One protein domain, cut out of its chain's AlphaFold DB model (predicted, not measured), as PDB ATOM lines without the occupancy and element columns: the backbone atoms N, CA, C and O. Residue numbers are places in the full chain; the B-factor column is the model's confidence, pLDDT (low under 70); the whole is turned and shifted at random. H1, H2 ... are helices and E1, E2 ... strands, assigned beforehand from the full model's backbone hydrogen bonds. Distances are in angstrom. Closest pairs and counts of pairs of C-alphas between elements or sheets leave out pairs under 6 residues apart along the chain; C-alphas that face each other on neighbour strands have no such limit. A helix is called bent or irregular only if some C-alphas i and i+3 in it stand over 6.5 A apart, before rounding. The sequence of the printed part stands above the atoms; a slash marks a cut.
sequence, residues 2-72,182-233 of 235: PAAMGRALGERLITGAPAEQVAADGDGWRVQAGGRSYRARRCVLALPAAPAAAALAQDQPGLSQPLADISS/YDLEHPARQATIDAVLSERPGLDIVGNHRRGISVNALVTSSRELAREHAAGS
ATOM      1  N   PRO A   2     118.653   9.290  59.872       88.81
ATOM      2  CA  PRO A   2     119.204   8.236  58.997       88.81
ATOM      3  C   PRO A   2     119.857   7.060  59.739       88.81
ATOM      4  O   PRO A   2     119.561   5.908  59.450       88.81
ATOM      5  N   ALA A   3     120.654   7.331  60.780       91.88
ATOM      6  CA  ALA A   3     121.263   6.276  61.599       91.88
ATOM      7  C   ALA A   3     120.228   5.388  62.319       91.88
ATOM      8  O   ALA A   3     120.444   4.193  62.487       91.88
ATOM      9  N   ALA A   4     119.091   5.959  62.735       94.81
ATOM     10  CA  ALA A   4     118.015   5.187  63.354       94.81
ATOM     11  C   ALA A   4     117.315   4.289  62.323       94.81
ATOM     12  O   ALA A   4     117.046   3.129  62.620       94.81
ATOM     13  N   MET A   5     117.091   4.793  61.104       92.81
ATOM     14  CA  MET A   5     116.549   3.995  59.998       92.81
ATOM     15  C   MET A   5     117.496   2.857  59.610       92.81
ATOM     16  O   MET A   5     117.047   1.727  59.467       92.81
ATOM     17  N   GLY A   6     118.803   3.128  59.517       95.12
ATOM     18  CA  GLY A   6     119.803   2.099  59.228       95.12
ATOM     19  C   GLY A   6     119.792   0.971  60.259       95.12
ATOM     20  O   GLY A   6     119.727  -0.197  59.891       95.12
ATOM     21  N   ARG A   7     119.730   1.311  61.555       95.94
ATOM     22  CA  ARG A   7     119.583   0.309  62.625       95.94
ATOM     23  C   ARG A   7     118.284  -0.492  62.520       95.94
ATOM     24  O   ARG A   7     118.312  -1.695  62.734       95.94
ATOM     25  N   ALA A   8     117.165   0.152  62.189       96.88
ATOM     26  CA  ALA A   8     115.876  -0.529  62.046       96.88
ATOM     27  C   ALA A   8     115.829  -1.485  60.836       96.88
ATOM     28  O   ALA A   8     115.139  -2.505  60.868       96.88
ATOM     29  N   LEU A   9     116.554  -1.167  59.760       96.56
ATOM     30  CA  LEU A   9     116.670  -2.039  58.590       96.56
ATOM     31  C   LEU A   9     117.584  -3.243  58.861       96.56
ATOM     32  O   LEU A   9     117.258  -4.342  58.405       96.56
ATOM     33  N   GLY A  10     118.653  -3.059  59.643       96.50
ATOM     34  CA  GLY A  10     119.597  -4.122  59.992       96.50
ATOM     35  C   GLY A  10     120.255  -4.711  58.745       96.50
ATOM     36  O   GLY A  10     120.633  -3.977  57.837       96.50
ATOM     37  N   GLU A  11     120.324  -6.039  58.664       95.31
ATOM     38  CA  GLU A  11     120.931  -6.770  57.537       95.31
ATOM     39  C   GLU A  11     120.204  -6.575  56.196       95.31
ATOM     40  O   GLU A  11     120.757  -6.867  55.139       95.31
ATOM     41  N   ARG A  12     118.975  -6.036  56.211       95.25
ATOM     42  CA  ARG A  12     118.235  -5.689  54.985       95.25
ATOM     43  C   ARG A  12     118.812  -4.462  54.277       95.25
ATOM     44  O   ARG A  12     118.502  -4.240  53.110       95.25
ATOM     45  N   LEU A  13     119.605  -3.643  54.972       96.12
ATOM     46  CA  LEU A  13     120.301  -2.512  54.370       96.12
ATOM     47  C   LEU A  13     121.640  -2.980  53.798       96.12
ATOM     48  O   LEU A  13     122.592  -3.223  54.534       96.12
ATOM     49  N   ILE A  14     121.723  -3.032  52.473       95.38
ATOM     50  CA  ILE A  14     122.957  -3.352  51.757       95.38
ATOM     51  C   ILE A  14     123.590  -2.039  51.287       95.38
ATOM     52  O   ILE A  14     123.038  -1.338  50.440       95.38
ATOM     53  N   THR A  15     124.740  -1.680  51.857       95.50
ATOM     54  CA  THR A  15     125.518  -0.493  51.460       95.50
ATOM     55  C   THR A  15     126.640  -0.860  50.495       95.50
ATOM     56  O   THR A  15     127.107  -1.996  50.499       95.50
ATOM     57  N   GLY A  16     127.118   0.101  49.698       94.81
ATOM     58  CA  GLY A  16     128.181  -0.153  48.716       94.81
ATOM     59  C   GLY A  16     127.725  -0.986  47.511       94.81
ATOM     60  O   GLY A  16     128.558  -1.535  46.805       94.81
ATOM     61  N   ALA A  17     126.412  -1.075  47.281       96.19
ATOM     62  CA  ALA A  17     125.800  -1.790  46.168       96.19
ATOM     63  C   ALA A  17     124.978  -0.806  45.311       96.19
ATOM     64  O   ALA A  17     123.768  -0.688  45.519       96.19
ATOM     65  N   PRO A  18     125.611  -0.033  44.408       95.81
ATOM     66  CA  PRO A  18     124.873   0.833  43.491       95.81
ATOM     67  C   PRO A  18     123.989  -0.022  42.578       95.81
ATOM     68  O   PRO A  18     124.439  -1.054  42.092       95.81
ATOM     69  N   ALA A  19     122.739   0.390  42.356       95.81
ATOM     70  CA  ALA A  19     121.865  -0.270  41.389       95.81
ATOM     71  C   ALA A  19     122.302   0.113  39.970       95.81
ATOM     72  O   ALA A  19     122.247   1.282  39.597       95.81
ATOM     73  N   GLU A  20     122.758  -0.878  39.215       96.88
ATOM     74  CA  GLU A  20     123.367  -0.724  37.891       96.88
ATOM     75  C   GLU A  20     122.365  -1.004  36.770       96.88
ATOM     76  O   GLU A  20     122.436  -0.378  35.718       96.88
ATOM     77  N   GLN A  21     121.424  -1.925  36.994       97.94
ATOM     78  CA  GLN A  21     120.414  -2.301  36.007       97.94
ATOM     79  C   GLN A  21     119.132  -2.783  36.689       97.94
ATOM     80  O   GLN A  21     119.192  -3.556  37.648       97.94
ATOM     81  N   VAL A  22     117.980  -2.375  36.161       98.00
ATOM     82  CA  VAL A  22     116.653  -2.847  36.568       98.00
ATOM     83  C   VAL A  22     115.903  -3.354  35.341       98.00
ATOM     84  O   VAL A  22     115.634  -2.599  34.412       98.00
ATOM     85  N   ALA A  23     115.530  -4.632  35.365       97.00
ATOM     86  CA  ALA A  23     114.861  -5.310  34.260       97.00
ATOM     87  C   ALA A  23     113.634  -6.088  34.746       97.00
ATOM     88  O   ALA A  23     113.586  -6.529  35.898       97.00
ATOM     89  N   ALA A  24     112.668  -6.304  33.853       95.62
ATOM     90  CA  ALA A  24     111.580  -7.240  34.112       95.62
ATOM     91  C   ALA A  24     112.126  -8.679  34.189       95.62
ATOM     92  O   ALA A  24     113.065  -9.048  33.477       95.62
ATOM     93  N   ASP A  25     111.548  -9.495  35.067       95.31
ATOM     94  CA  ASP A  25     111.921 -10.898  35.260       95.31
ATOM     95  C   ASP A  25     110.673 -11.717  35.622       95.31
ATOM     96  O   ASP A  25     110.317 -11.847  36.793       95.31
ATOM     97  N   GLY A  26     109.971 -12.229  34.605       91.62
ATOM     98  CA  GLY A  26     108.720 -12.973  34.784       91.62
ATOM     99  C   GLY A  26     107.588 -12.100  35.335       91.62
ATOM    100  O   GLY A  26     107.217 -11.109  34.713       91.62
ATOM    101  N   ASP A  27     107.043 -12.481  36.493       90.88
ATOM    102  CA  ASP A  27     106.013 -11.743  37.243       90.88
ATOM    103  C   ASP A  27     106.594 -10.658  38.172       90.88
ATOM    104  O   ASP A  27     105.878 -10.090  38.997       90.88
ATOM    105  N   GLY A  28     107.895 -10.382  38.069       95.94
ATOM    106  CA  GLY A  28     108.585  -9.425  38.919       95.94
ATOM    107  C   GLY A  28     109.739  -8.711  38.229       95.94
ATOM    108  O   GLY A  28     109.738  -8.449  37.026       95.94
ATOM    109  N   TRP A  29     110.733  -8.369  39.038       97.75
ATOM    110  CA  TRP A  29     111.823  -7.472  38.699       97.75
ATOM    111  C   TRP A  29     113.153  -8.045  39.160       97.75
ATOM    112  O   TRP A  29     113.266  -8.633  40.242       97.75
ATOM    113  N   ARG A  30     114.179  -7.812  38.349       97.94
ATOM    114  CA  ARG A  30     115.570  -8.123  38.653       97.94
ATOM    115  C   ARG A  30     116.374  -6.837  38.745       97.94
ATOM    116  O   ARG A  30     116.332  -6.015  37.834       97.94
ATOM    117  N   VAL A  31     117.143  -6.707  39.820       97.94
ATOM    118  CA  VAL A  31     118.071  -5.598  40.051       97.94
ATOM    119  C   VAL A  31     119.490  -6.146  40.092       97.94
ATOM    120  O   VAL A  31     119.780  -7.037  40.891       97.94
ATOM    121  N   GLN A  32     120.372  -5.621  39.249       97.81
ATOM    122  CA  GLN A  32     121.813  -5.830  39.377       97.81
ATOM    123  C   GLN A  32     122.388  -4.717  40.246       97.81
ATOM    124  O   GLN A  32     122.178  -3.538  39.954       97.81
ATOM    125  N   ALA A  33     123.071  -5.081  41.330       96.62
ATOM    126  CA  ALA A  33     123.705  -4.115  42.216       96.62
ATOM    127  C   ALA A  33     124.950  -4.687  42.900       96.62
ATOM    128  O   ALA A  33     124.885  -5.742  43.541       96.62
ATOM    129  N   GLY A  34     126.080  -3.981  42.799       92.88
ATOM    130  CA  GLY A  34     127.334  -4.379  43.448       92.88
ATOM    131  C   GLY A  34     127.801  -5.783  43.046       92.88
ATOM    132  O   GLY A  34     128.198  -6.572  43.904       92.88
ATOM    133  N   GLY A  35     127.668  -6.130  41.760       92.81
ATOM    134  CA  GLY A  35     128.038  -7.445  41.220       92.81
ATOM    135  C   GLY A  35     127.125  -8.608  41.632       92.81
ATOM    136  O   GLY A  35     127.474  -9.767  41.412       92.81
ATOM    137  N   ARG A  36     125.968  -8.333  42.247       95.94
ATOM    138  CA  ARG A  36     124.966  -9.339  42.629       95.94
ATOM    139  C   ARG A  36     123.630  -9.068  41.955       95.94
ATOM    140  O   ARG A  36     123.278  -7.919  41.703       95.94
ATOM    141  N   SER A  37     122.865 -10.137  41.754       96.62
ATOM    142  CA  SER A  37     121.509 -10.076  41.217       96.62
ATOM    143  C   SER A  37     120.477 -10.317  42.313       96.62
ATOM    144  O   SER A  37     120.575 -11.291  43.061       96.62
ATOM    145  N   TYR A  38     119.477  -9.445  42.383       96.75
ATOM    146  CA  TYR A  38     118.362  -9.523  43.321       96.75
ATOM    147  C   TYR A  38     117.057  -9.642  42.545       96.75
ATOM    148  O   TYR A  38     116.870  -8.954  41.545       96.75
ATOM    149  N   ARG A  39     116.142 -10.494  43.016       97.44
ATOM    150  CA  ARG A  39     114.808 -10.672  42.431       97.44
ATOM    151  C   ARG A  39     113.734 -10.302  43.436       97.44
ATOM    152  O   ARG A  39     113.828 -10.678  44.604       97.44
ATOM    153  N   ALA A  40     112.705  -9.606  42.974       96.44
ATOM    154  CA  ALA A  40     111.551  -9.253  43.784       96.44
ATOM    155  C   ALA A  40     110.303  -9.118  42.911       96.44
ATOM    156  O   ALA A  40     110.387  -8.684  41.771       96.44
ATOM    157  N   ARG A  41     109.125  -9.416  43.465       95.38
ATOM    158  CA  ARG A  41     107.846  -9.139  42.783       95.38
ATOM    159  C   ARG A  41     107.588  -7.648  42.589       95.38
ATOM    160  O   ARG A  41     106.866  -7.256  41.684       95.38
ATOM    161  N   ARG A  42     108.159  -6.818  43.465       95.44
ATOM    162  CA  ARG A  42     108.030  -5.363  43.418       95.44
ATOM    163  C   ARG A  42     109.390  -4.696  43.591       95.44
ATOM    164  O   ARG A  42     110.190  -5.143  44.412       95.44
ATOM    165  N   CYS A  43     109.628  -3.627  42.847       97.12
ATOM    166  CA  CYS A  43     110.841  -2.828  42.847       97.12
ATOM    167  C   CYS A  43     110.473  -1.347  42.995       97.12
ATOM    168  O   CYS A  43     109.700  -0.814  42.206       97.12
ATOM    169  N   VAL A  44     111.044  -0.681  43.998       97.62
ATOM    170  CA  VAL A  44     110.873   0.763  44.204       97.62
ATOM    171  C   VAL A  44     112.221   1.440  43.997       97.62
ATOM    172  O   VAL A  44     113.153   1.225  44.774       97.62
ATOM    173  N   LEU A  45     112.332   2.274  42.965       97.44
ATOM    174  CA  LEU A  45     113.522   3.079  42.716       97.44
ATOM    175  C   LEU A  45     113.414   4.383  43.505       97.44
ATOM    176  O   LEU A  45     112.654   5.278  43.147       97.44
ATOM    177  N   ALA A  46     114.217   4.491  44.562       96.56
ATOM    178  CA  ALA A  46     114.386   5.701  45.371       96.56
ATOM    179  C   ALA A  46     115.710   6.427  45.053       96.56
ATOM    180  O   ALA A  46     116.395   6.931  45.947       96.56
ATOM    181  N   LEU A  47     116.111   6.411  43.780       96.06
ATOM    182  CA  LEU A  47     117.368   6.980  43.291       96.06
ATOM    183  C   LEU A  47     117.173   8.439  42.838       96.06
ATOM    184  O   LEU A  47     116.058   8.835  42.486       96.06
ATOM    185  N   PRO A  48     118.239   9.260  42.789       95.56
ATOM    186  CA  PRO A  48     118.200  10.507  42.028       95.56
ATOM    187  C   PRO A  48     117.884  10.225  40.548       95.56
ATOM    188  O   PRO A  48     118.153   9.127  40.056       95.56
ATOM    189  N   ALA A  49     117.342  11.215  39.832       96.06
ATOM    190  CA  ALA A  49     116.796  11.015  38.485       96.06
ATOM    191  C   ALA A  49     117.816  10.433  37.487       96.06
ATOM    192  O   ALA A  49     117.519   9.452  36.814       96.06
ATOM    193  N   ALA A  50     119.040  10.973  37.441       96.19
ATOM    194  CA  ALA A  50     120.065  10.505  36.505       96.19
ATOM    195  C   ALA A  50     120.541   9.055  36.775       96.19
ATOM    196  O   ALA A  50     120.527   8.254  35.843       96.19
ATOM    197  N   PRO A  51     120.897   8.651  38.014       96.56
ATOM    198  CA  PRO A  51     121.142   7.241  38.327       96.56
ATOM    199  C   PRO A  51     119.941   6.322  38.061       96.56
ATOM    200  O   PRO A  51     120.136   5.200  37.606       96.56
ATOM    201  N   ALA A  52     118.708   6.784  38.312       97.50
ATOM    202  CA  ALA A  52     117.506   6.016  37.986       97.50
ATOM    203  C   ALA A  52     117.380   5.784  36.473       97.50
ATOM    204  O   ALA A  52     117.134   4.659  36.047       97.50
ATOM    205  N   ALA A  53     117.604   6.829  35.670       97.94
ATOM    206  CA  ALA A  53     117.617   6.733  34.216       97.94
ATOM    207  C   ALA A  53     118.671   5.731  33.733       97.94
ATOM    208  O   ALA A  53     118.346   4.813  32.988       97.94
ATOM    209  N   ALA A  54     119.908   5.845  34.227       97.69
ATOM    210  CA  ALA A  54     120.996   4.942  33.861       97.69
ATOM    211  C   ALA A  54     120.661   3.471  34.160       97.69
ATOM    212  O   ALA A  54     120.832   2.619  33.290       97.69
ATOM    213  N   ALA A  55     120.110   3.182  35.344       98.12
ATOM    214  CA  ALA A  55     119.718   1.824  35.721       98.12
ATOM    215  C   ALA A  55     118.560   1.260  34.871       98.12
ATOM    216  O   ALA A  55     118.389   0.046  34.785       98.12
ATOM    217  N   LEU A  56     117.760   2.125  34.248       98.06
ATOM    218  CA  LEU A  56     116.602   1.766  33.427       98.06
ATOM    219  C   LEU A  56     116.890   1.806  31.917       98.06
ATOM    220  O   LEU A  56     116.035   1.403  31.131       98.06
ATOM    221  N   ALA A  57     118.063   2.281  31.497       97.19
ATOM    222  CA  ALA A  57     118.345   2.639  30.107       97.19
ATOM    223  C   ALA A  57     118.180   1.480  29.114       97.19
ATOM    224  O   ALA A  57     117.661   1.681  28.017       97.19
ATOM    225  N   GLN A  58     118.597   0.272  29.500       95.56
ATOM    226  CA  GLN A  58     118.581  -0.891  28.614       95.56
ATOM    227  C   GLN A  58     117.188  -1.525  28.488       95.56
ATOM    228  O   GLN A  58     116.765  -1.862  27.385       95.56
ATOM    229  N   ASP A  59     116.477  -1.691  29.603       95.06
ATOM    230  CA  ASP A  59     115.254  -2.503  29.655       95.06
ATOM    231  C   ASP A  59     113.971  -1.666  29.733       95.06
ATOM    232  O   ASP A  59     112.883  -2.160  29.442       95.06
ATOM    233  N   GLN A  60     114.072  -0.397  30.137       94.44
ATOM    234  CA  GLN A  60     112.938   0.501  30.364       94.44
ATOM    235  C   GLN A  60     113.172   1.888  29.731       94.44
ATOM    236  O   GLN A  60     113.048   2.912  30.416       94.44
ATOM    237  N   PRO A  61     113.461   1.976  28.415       93.88
ATOM    238  CA  PRO A  61     113.822   3.239  27.763       93.88
ATOM    239  C   PRO A  61     112.733   4.320  27.872       93.88
ATOM    240  O   PRO A  61     113.051   5.500  28.007       93.88
ATOM    241  N   GLY A  62     111.453   3.919  27.911       95.12
ATOM    242  CA  GLY A  62     110.320   4.832  28.115       95.12
ATOM    243  C   GLY A  62     110.293   5.524  29.485       95.12
ATOM    244  O   GLY A  62     109.685   6.581  29.612       95.12
ATOM    245  N   LEU A  63     110.968   4.965  30.499       97.31
ATOM    246  CA  LEU A  63     111.190   5.614  31.799       97.31
ATOM    247  C   LEU A  63     112.545   6.320  31.850       97.31
ATOM    248  O   LEU A  63     112.658   7.394  32.436       97.31
ATOM    249  N   SER A  64     113.566   5.723  31.232       97.75
ATOM    250  CA  SER A  64     114.929   6.250  31.247       97.75
ATOM    251  C   SER A  64     115.009   7.663  30.676       97.75
ATOM    252  O   SER A  64     115.563   8.547  31.324       97.75
ATOM    253  N   GLN A  65     114.444   7.899  29.489       96.50
ATOM    254  CA  GLN A  65     114.561   9.199  28.826       96.50
ATOM    255  C   GLN A  65     113.945  10.357  29.633       96.50
ATOM    256  O   GLN A  65     114.676  11.298  29.947       96.50
ATOM    257  N   PRO A  66     112.661  10.313  30.050       97.19
ATOM    258  CA  PRO A  66     112.077  11.424  30.799       97.19
ATOM    259  C   PRO A  66     112.756  11.657  32.155       97.19
ATOM    260  O   PRO A  66     112.729  12.783  32.644       97.19
ATOM    261  N   LEU A  67     113.375  10.635  32.759       97.38
ATOM    262  CA  LEU A  67     114.193  10.791  33.965       97.38
ATOM    263  C   LEU A  67     115.542  11.459  33.679       97.38
ATOM    264  O   LEU A  67     115.963  12.321  34.450       97.38
ATOM    265  N   ALA A  68     116.211  11.085  32.584       97.06
ATOM    266  CA  ALA A  68     117.480  11.685  32.169       97.06
ATOM    267  C   ALA A  68     117.330  13.181  31.853       97.06
ATOM    268  O   ALA A  68     118.233  13.966  32.139       97.06
ATOM    269  N   ASP A  69     116.166  13.582  31.337       96.38
ATOM    270  CA  ASP A  69     115.858  14.975  31.009       96.38
ATOM    271  C   ASP A  69     115.617  15.859  32.253       96.38
ATOM    272  O   ASP A  69     115.544  17.087  32.142       96.38
ATOM    273  N   ILE A  70     115.510  15.275  33.456       95.88
ATOM    274  CA  ILE A  70     115.381  16.037  34.705       95.88
ATOM    275  C   ILE A  70     116.760  16.544  35.137       95.88
ATOM    276  O   ILE A  70     117.527  15.877  35.837       95.88
ATOM    277  N   SER A  71     117.047  17.790  34.766       92.75
ATOM    278  CA  SER A  71     118.243  18.503  35.219       92.75
ATOM    279  C   SER A  71     118.263  18.663  36.742       92.75
ATOM    280  O   SER A  71     117.221  18.819  37.379       92.75
ATOM    281  N   SER A  72     119.454  18.654  37.342       91.75
ATOM    282  CA  SER A  72     119.632  18.851  38.784       91.75
ATOM    283  C   SER A  72     120.743  19.849  39.083       91.75
ATOM    284  O   SER A  72     121.839  19.764  38.532       91.75
ATOM    285  N   TYR A 182     112.483  21.794  38.552       93.56
ATOM    286  CA  TYR A 182     111.111  21.701  38.058       93.56
ATOM    287  C   TYR A 182     110.908  22.845  37.060       93.56
ATOM    288  O   TYR A 182     110.484  23.937  37.435       93.56
ATOM    289  N   ASP A 183     111.341  22.623  35.819       93.62
ATOM    290  CA  ASP A 183     111.124  23.538  34.692       93.62
ATOM    291  C   ASP A 183     109.669  23.453  34.168       93.62
ATOM    292  O   ASP A 183     108.814  22.792  34.767       93.62
ATOM    293  N   LEU A 184     109.364  24.156  33.072       96.31
ATOM    294  CA  LEU A 184     108.005  24.229  32.513       96.31
ATOM    295  C   LEU A 184     107.535  22.881  31.941       96.31
ATOM    296  O   LEU A 184     106.341  22.603  31.865       96.31
ATOM    297  N   GLU A 185     108.483  22.035  31.568       96.06
ATOM    298  CA  GLU A 185     108.330  20.745  30.923       96.06
ATOM    299  C   GLU A 185     108.215  19.620  31.959       96.06
ATOM    300  O   GLU A 185     107.760  18.519  31.645       96.06
ATOM    301  N   HIS A 186     108.581  19.889  33.216       96.06
ATOM    302  CA  HIS A 186     108.536  18.927  34.308       96.06
ATOM    303  C   HIS A 186     107.169  18.237  34.458       96.06
ATOM    304  O   HIS A 186     107.167  17.008  34.531       96.06
ATOM    305  N   PRO A 187     106.009  18.931  34.433       96.44
ATOM    306  CA  PRO A 187     104.707  18.266  34.527       96.44
ATOM    307  C   PRO A 187     104.453  17.264  33.394       96.44
ATOM    308  O   PRO A 187     103.931  16.179  33.646       96.44
ATOM    309  N   ALA A 188     104.865  17.587  32.164       96.75
ATOM    310  CA  ALA A 188     104.735  16.678  31.028       96.75
ATOM    311  C   ALA A 188     105.626  15.440  31.206       96.75
ATOM    312  O   ALA A 188     105.156  14.320  31.013       96.75
ATOM    313  N   ARG A 189     106.872  15.617  31.676       96.44
ATOM    314  CA  ARG A 189     107.763  14.490  32.007       96.44
ATOM    315  C   ARG A 189     107.166  13.595  33.095       96.44
ATOM    316  O   ARG A 189     107.210  12.375  32.961       96.44
ATOM    317  N   GLN A 190     106.567  14.178  34.140       97.38
ATOM    318  CA  GLN A 190     105.882  13.404  35.183       97.38
ATOM    319  C   GLN A 190     104.705  12.603  34.619       97.38
ATOM    320  O   GLN A 190     104.570  11.431  34.958       97.38
ATOM    321  N   ALA A 191     103.896  13.196  33.735       97.44
ATOM    322  CA  ALA A 191     102.774  12.507  33.100       97.44
ATOM    323  C   ALA A 191     103.236  11.326  32.232       97.44
ATOM    324  O   ALA A 191     102.639  10.253  32.294       97.44
ATOM    325  N   THR A 192     104.327  11.487  31.474       97.50
ATOM    326  CA  THR A 192     104.943  10.381  30.728       97.50
ATOM    327  C   THR A 192     105.408   9.273  31.668       97.50
ATOM    328  O   THR A 192     105.071   8.116  31.441       97.50
ATOM    329  N   ILE A 193     106.132   9.609  32.742       97.75
ATOM    330  CA  ILE A 193     106.589   8.614  33.721       97.75
ATOM    331  C   ILE A 193     105.391   7.873  34.334       97.75
ATOM    332  O   ILE A 193     105.416   6.649  34.407       97.75
ATOM    333  N   ASP A 194     104.333   8.582  34.732       97.25
ATOM    334  CA  ASP A 194     103.144   7.984  35.353       97.25
ATOM    335  C   ASP A 194     102.395   7.053  34.384       97.25
ATOM    336  O   ASP A 194     102.034   5.938  34.765       97.25
ATOM    337  N   ALA A 195     102.222   7.460  33.122       97.44
ATOM    338  CA  ALA A 195     101.601   6.625  32.093       97.44
ATOM    339  C   ALA A 195     102.399   5.332  31.867       97.44
ATOM    340  O   ALA A 195     101.848   4.235  31.882       97.44
ATOM    341  N   VAL A 196     103.717   5.457  31.743       97.12
ATOM    342  CA  VAL A 196     104.627   4.334  31.518       97.12
ATOM    343  C   VAL A 196     104.659   3.405  32.748       97.12
ATOM    344  O   VAL A 196     104.631   2.184  32.596       97.12
ATOM    345  N   LEU A 197     104.648   3.933  33.976       96.44
ATOM    346  CA  LEU A 197     104.571   3.112  35.194       96.44
ATOM    347  C   LEU A 197     103.244   2.353  35.323       96.44
ATOM    348  O   LEU A 197     103.247   1.227  35.813       96.44
ATOM    349  N   SER A 198     102.130   2.907  34.832       95.69
ATOM    350  CA  SER A 198     100.822   2.231  34.891       95.69
ATOM    351  C   SER A 198     100.782   0.893  34.134       95.69
ATOM    352  O   SER A 198     100.005   0.005  34.474       95.69
ATOM    353  N   GLU A 199     101.678   0.717  33.160       94.44
ATOM    354  CA  GLU A 199     101.834  -0.502  32.360       94.44
ATOM    355  C   GLU A 199     102.883  -1.473  32.937       94.44
ATOM    356  O   GLU A 199     103.146  -2.527  32.357       94.44
ATOM    357  N   ARG A 200     103.529  -1.122  34.057       94.44
ATOM    358  CA  ARG A 200     104.670  -1.845  34.646       94.44
ATOM    359  C   ARG A 200     104.345  -2.258  36.082       94.44
ATOM    360  O   ARG A 200     104.878  -1.673  37.026       94.44
ATOM    361  N   PRO A 201     103.468  -3.259  36.277       91.75
ATOM    362  CA  PRO A 201     103.027  -3.646  37.608       91.75
ATOM    363  C   PRO A 201     104.213  -4.026  38.500       91.75
ATOM    364  O   PRO A 201     105.125  -4.758  38.112       91.75
ATOM    365  N   GLY A 202     104.194  -3.502  39.723       94.12
ATOM    366  CA  GLY A 202     105.242  -3.742  40.707       94.12
ATOM    367  C   GLY A 202     106.499  -2.891  40.530       94.12
ATOM    368  O   GLY A 202     107.422  -3.096  41.311       94.12
ATOM    369  N   LEU A 203     106.563  -1.961  39.572       97.12
ATOM    370  CA  LEU A 203     107.633  -0.965  39.498       97.12
ATOM    371  C   LEU A 203     107.126   0.404  39.930       97.12
ATOM    372  O   LEU A 203     106.162   0.914  39.369       97.12
ATOM    373  N   ASP A 204     107.856   1.041  40.839       97.38
ATOM    374  CA  ASP A 204     107.558   2.391  41.303       97.38
ATOM    375  C   ASP A 204     108.817   3.248  41.336       97.38
ATOM    376  O   ASP A 204     109.923   2.767  41.599       97.38
ATOM    377  N   ILE A 205     108.650   4.549  41.104       97.19
ATOM    378  CA  ILE A 205     109.738   5.527  41.166       97.19
ATOM    379  C   ILE A 205     109.350   6.634  42.136       97.19
ATOM    380  O   ILE A 205     108.388   7.376  41.906       97.19
ATOM    381  N   VAL A 206     110.143   6.766  43.199       95.94
ATOM    382  CA  VAL A 206     109.995   7.788  44.236       95.94
ATOM    383  C   VAL A 206     111.259   8.633  44.326       95.94
ATOM    384  O   VAL A 206     112.366   8.185  44.046       95.94
ATOM    385  N   GLY A 207     111.111   9.882  44.752       94.38
ATOM    386  CA  GLY A 207     112.252  10.763  44.955       94.38
ATOM    387  C   GLY A 207     111.886  12.231  44.843       94.38
ATOM    388  O   GLY A 207     110.771  12.601  44.468       94.38
ATOM    389  N   ASN A 208     112.863  13.085  45.141       95.06
ATOM    390  CA  ASN A 208     112.710  14.542  45.112       95.06
ATOM    391  C   ASN A 208     112.513  15.107  43.697       95.06
ATOM    392  O   ASN A 208     112.273  16.300  43.543       95.06
ATOM    393  N   HIS A 209     112.589  14.263  42.670       95.44
ATOM    394  CA  HIS A 209     112.349  14.584  41.267       95.44
ATOM    395  C   HIS A 209     110.919  14.243  40.803       95.44
ATOM    396  O   HIS A 209     110.649  14.325  39.609       95.44
ATOM    397  N   ARG A 210     110.029  13.809  41.712       92.94
ATOM    398  CA  ARG A 210     108.664  13.354  41.385       92.94
ATOM    399  C   ARG A 210     107.591  14.300  41.926       92.94
ATOM    400  O   ARG A 210     107.066  15.134  41.203       92.94
ATOM    401  N   ARG A 211     107.256  14.166  43.214       83.94
ATOM    402  CA  ARG A 211     106.072  14.785  43.849       83.94
ATOM    403  C   ARG A 211     106.439  15.736  44.994       83.94
ATOM    404  O   ARG A 211     105.738  15.819  45.999       83.94
ATOM    405  N   GLY A 212     107.557  16.448  44.850       89.25
ATOM    406  CA  GLY A 212     108.027  17.448  45.808       89.25
ATOM    407  C   GLY A 212     109.446  17.198  46.317       89.25
ATOM    408  O   GLY A 212     109.882  16.068  46.513       89.25
ATOM    409  N   ILE A 213     110.166  18.296  46.558       92.44
ATOM    410  CA  ILE A 213     111.598  18.275  46.897       92.44
ATOM    411  C   ILE A 213     111.839  18.090  48.407       92.44
ATOM    412  O   ILE A 213     112.898  17.622  48.822       92.44
ATOM    413  N   SER A 214     110.877  18.479  49.251       92.56
ATOM    414  CA  SER A 214     111.072  18.533  50.703       92.56
ATOM    415  C   SER A 214     111.082  17.147  51.351       92.56
ATOM    416  O   SER A 214     110.381  16.234  50.923       92.56
ATOM    417  N   VAL A 215     111.809  17.011  52.465       92.69
ATOM    418  CA  VAL A 215     111.810  15.777  53.272       92.69
ATOM    419  C   VAL A 215     110.392  15.381  53.687       92.69
ATOM    420  O   VAL A 215     110.058  14.202  53.650       92.69
ATOM    421  N   ASN A 216     109.538  16.350  54.026       93.12
ATOM    422  CA  ASN A 216     108.150  16.077  54.395       93.12
ATOM    423  C   ASN A 216     107.365  15.473  53.224       93.12
ATOM    424  O   ASN A 216     106.702  14.458  53.412       93.12
ATOM    425  N   ALA A 217     107.487  16.038  52.018       92.50
ATOM    426  CA  ALA A 217     106.835  15.497  50.825       92.50
ATOM    427  C   ALA A 217     107.317  14.069  50.514       92.50
ATOM    428  O   ALA A 217     106.506  13.190  50.216       92.50
ATOM    429  N   LEU A 218     108.620  13.806  50.669       94.00
ATOM    430  CA  LEU A 218     109.194  12.474  50.469       94.00
ATOM    431  C   LEU A 218     108.690  11.463  51.495       94.00
ATOM    432  O   LEU A 218     108.321  10.351  51.128       94.00
ATOM    433  N   VAL A 219     108.646  11.833  52.775       93.69
ATOM    434  CA  VAL A 219     108.150  10.951  53.840       93.69
ATOM    435  C   VAL A 219     106.667  10.647  53.649       93.69
ATOM    436  O   VAL A 219     106.268   9.497  53.815       93.69
ATOM    437  N   THR A 220     105.857  11.648  53.297       93.81
ATOM    438  CA  THR A 220     104.422  11.463  53.042       93.81
ATOM    439  C   THR A 220     104.194  10.524  51.863       93.81
ATOM    440  O   THR A 220     103.612   9.458  52.055       93.81
ATOM    441  N   SER A 221     104.750  10.844  50.691       92.06
ATOM    442  CA  SER A 221     104.560  10.032  49.480       92.06
ATOM    443  C   SER A 221     105.120   8.609  49.617       92.06
ATOM    444  O   SER A 221     104.480   7.650  49.197       92.06
ATOM    445  N   SER A 222     106.266   8.431  50.286       93.69
ATOM    446  CA  SER A 222     106.827   7.090  50.531       93.69
ATOM    447  C   SER A 222     105.954   6.254  51.472       93.69
ATOM    448  O   SER A 222     105.876   5.035  51.330       93.69
ATOM    449  N   ARG A 223     105.298   6.883  52.458       94.12
ATOM    450  CA  ARG A 223     104.377   6.190  53.374       94.12
ATOM    451  C   ARG A 223     103.076   5.799  52.691       94.12
ATOM    452  O   ARG A 223     102.545   4.740  53.009       94.12
ATOM    453  N   GLU A 224     102.558   6.646  51.810       93.50
ATOM    454  CA  GLU A 224     101.372   6.347  51.001       93.50
ATOM    455  C   GLU A 224     101.633   5.131  50.115       93.50
ATOM    456  O   GLU A 224     100.944   4.123  50.271       93.50
ATOM    457  N   LEU A 225     102.723   5.151  49.342       93.88
ATOM    458  CA  LEU A 225     103.118   4.021  48.501       93.88
ATOM    459  C   LEU A 225     103.304   2.731  49.317       93.88
ATOM    460  O   LEU A 225     102.798   1.670  48.957       93.88
ATOM    461  N   ALA A 226     103.978   2.805  50.469       94.25
ATOM    462  CA  ALA A 226     104.160   1.633  51.326       94.25
ATOM    463  C   ALA A 226     102.822   1.029  51.804       94.25
ATOM    464  O   ALA A 226     102.704  -0.194  51.905       94.25
ATOM    465  N   ARG A 227     101.807   1.860  52.085       94.44
ATOM    466  CA  ARG A 227     100.464   1.391  52.466       94.44
ATOM    467  C   ARG A 227      99.721   0.779  51.286       94.44
ATOM    468  O   ARG A 227      99.096  -0.259  51.467       94.44
ATOM    469  N   GLU A 228      99.810   1.381  50.106       91.06
ATOM    470  CA  GLU A 228      99.220   0.838  48.876       91.06
ATOM    471  C   GLU A 228      99.791  -0.549  48.565       91.06
ATOM    472  O   GLU A 228      99.046  -1.491  48.298       91.06
ATOM    473  N   HIS A 229     101.109  -0.716  48.711       90.00
ATOM    474  CA  HIS A 229     101.768  -2.008  48.545       90.00
ATOM    475  C   HIS A 229     101.321  -3.022  49.596       90.00
ATOM    476  O   HIS A 229     101.092  -4.179  49.254       90.00
ATOM    477  N   ALA A 230     101.168  -2.609  50.856       89.25
ATOM    478  CA  ALA A 230     100.680  -3.491  51.913       89.25
ATOM    479  C   ALA A 230      99.216  -3.917  51.687       89.25
ATOM    480  O   ALA A 230      98.888  -5.081  51.895       89.25
ATOM    481  N   ALA A 231      98.354  -3.009  51.221       84.50
ATOM    482  CA  ALA A 231      96.940  -3.280  50.955       84.50
ATOM    483  C   ALA A 231      96.724  -4.136  49.695       84.50
ATOM    484  O   ALA A 231      95.860  -5.007  49.680       84.50
ATOM    485  N   GLY A 232      97.534  -3.925  48.654       69.62
ATOM    486  CA  GLY A 232      97.547  -4.740  47.435       69.62
ATOM    487  C   GLY A 232      98.298  -6.069  47.571       69.62
ATOM    488  O   GLY A 232      98.463  -6.768  46.576       69.62
ATOM    489  N   SER A 233      98.783  -6.401  48.772       56.00
ATOM    490  CA  SER A 233      99.397  -7.691  49.118       56.00
ATOM    491  C   SER A 233      98.410  -8.579  49.894       56.00
ATOM    492  O   SER A 233      98.777  -9.186  50.901       56.00
TER     493      SER A 233
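What this domain is: This is residues 2 to 72 and 182 to 233 of the 235 residues of the protein "Amino_oxidase domain-containing protein" of Planctomycetes bacterium (UniProt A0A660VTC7). Look first for a small antiparallel sheet, E1, E2 and E3, at one side of the model, with three helices, H2, H3 and H4, side by side in alternating directions from its E1 edge onward. In the middle is a short parallel strand pair, E4 and E5, with H4 on one side of it and the long H5 on the other, while residues 7 to 12 of H1 stick out. The 123 printed residues hold five named helices and five named strands, in the order H1 E1 E2 E3 E4 H2 H3 H4 E5 H5, class mixed. The whole is compact, with a radius of gyration of the C-alphas of 14.5 A and spans of 42 by 33 by 30 A.

How they stand to each other: Begin at the sheet of E1, residues 19 to 25, E2, residues 28 to 33, and E3, residues 36 to 40, a meander, each strand the antiparallel neighbour of the one before. In the hairpin E1 and E2, N 23 and O 30 are 2.9 A apart, within hydrogen-bond range; in the hairpin E2 and E3, N 31 and O 38 are 2.8 A apart. H2, residues 49 to 56, is on this sheet but over none of its strands, at a height over the sheet of 4.3 A, only just above its level; the closest C-alphas of E1 and H2, Gln 21 and Ala 55, are 4.2 A apart. H2 and H3, residues 61 to 68, form a helical hairpin: they touch, closest at C-alphas 53 and 64, 4.0 A, with a shallow tilt of 21 degrees, opposite ways. H4, residues 186 to 198, touches H3, closest at C-alphas 189 and 66, 5.4 A, with a shallow tilt of 29 degrees, opposite ways. E4, residues 43 to 45, and E5, residues 203 to 205, are parallel neighbours, with N 45 and O 204 2.8 A apart. The closest C-alphas of H4 and E5, Leu 197 and Leu 203, are 6.7 A apart. H5, residues 215 to 231, touches no helix and is apart from E4. H1, residues 2 to 12, touches no helix and is not on the sheet. Every O i to N i+4 pair is within hydrogen-bond range in H2, H4 and H5, but 5 of 7 in H1 and 3 of 4 in H3.

Where its parts are: Find C-alpha 2 at (119.204, 8.236, 58.997), where H1 begins; it is irregular, with C-alphas 8 and 11 9.2 A apart. From C-alpha 19 at (121.865, -0.270, 41.389), E1 runs 15.8 A. H4 is 18.4 A long, and H5 runs 24.3 A to C-alpha 231 at (96.940, -3.280, 50.955).

The domain as a whole: The C-alphas farthest apart, those of Glu 11 and Leu 184, are 41.9 A apart. Residues 73 to 181 are not printed, and C-alphas 72 and 182 are 9.0 A apart across this cut, on the link from H3 to H4. Of the links that are printed whole, none is long. The mean pLDDT of the printed part is 94.6; look for values under 70 at residues 232 to 233.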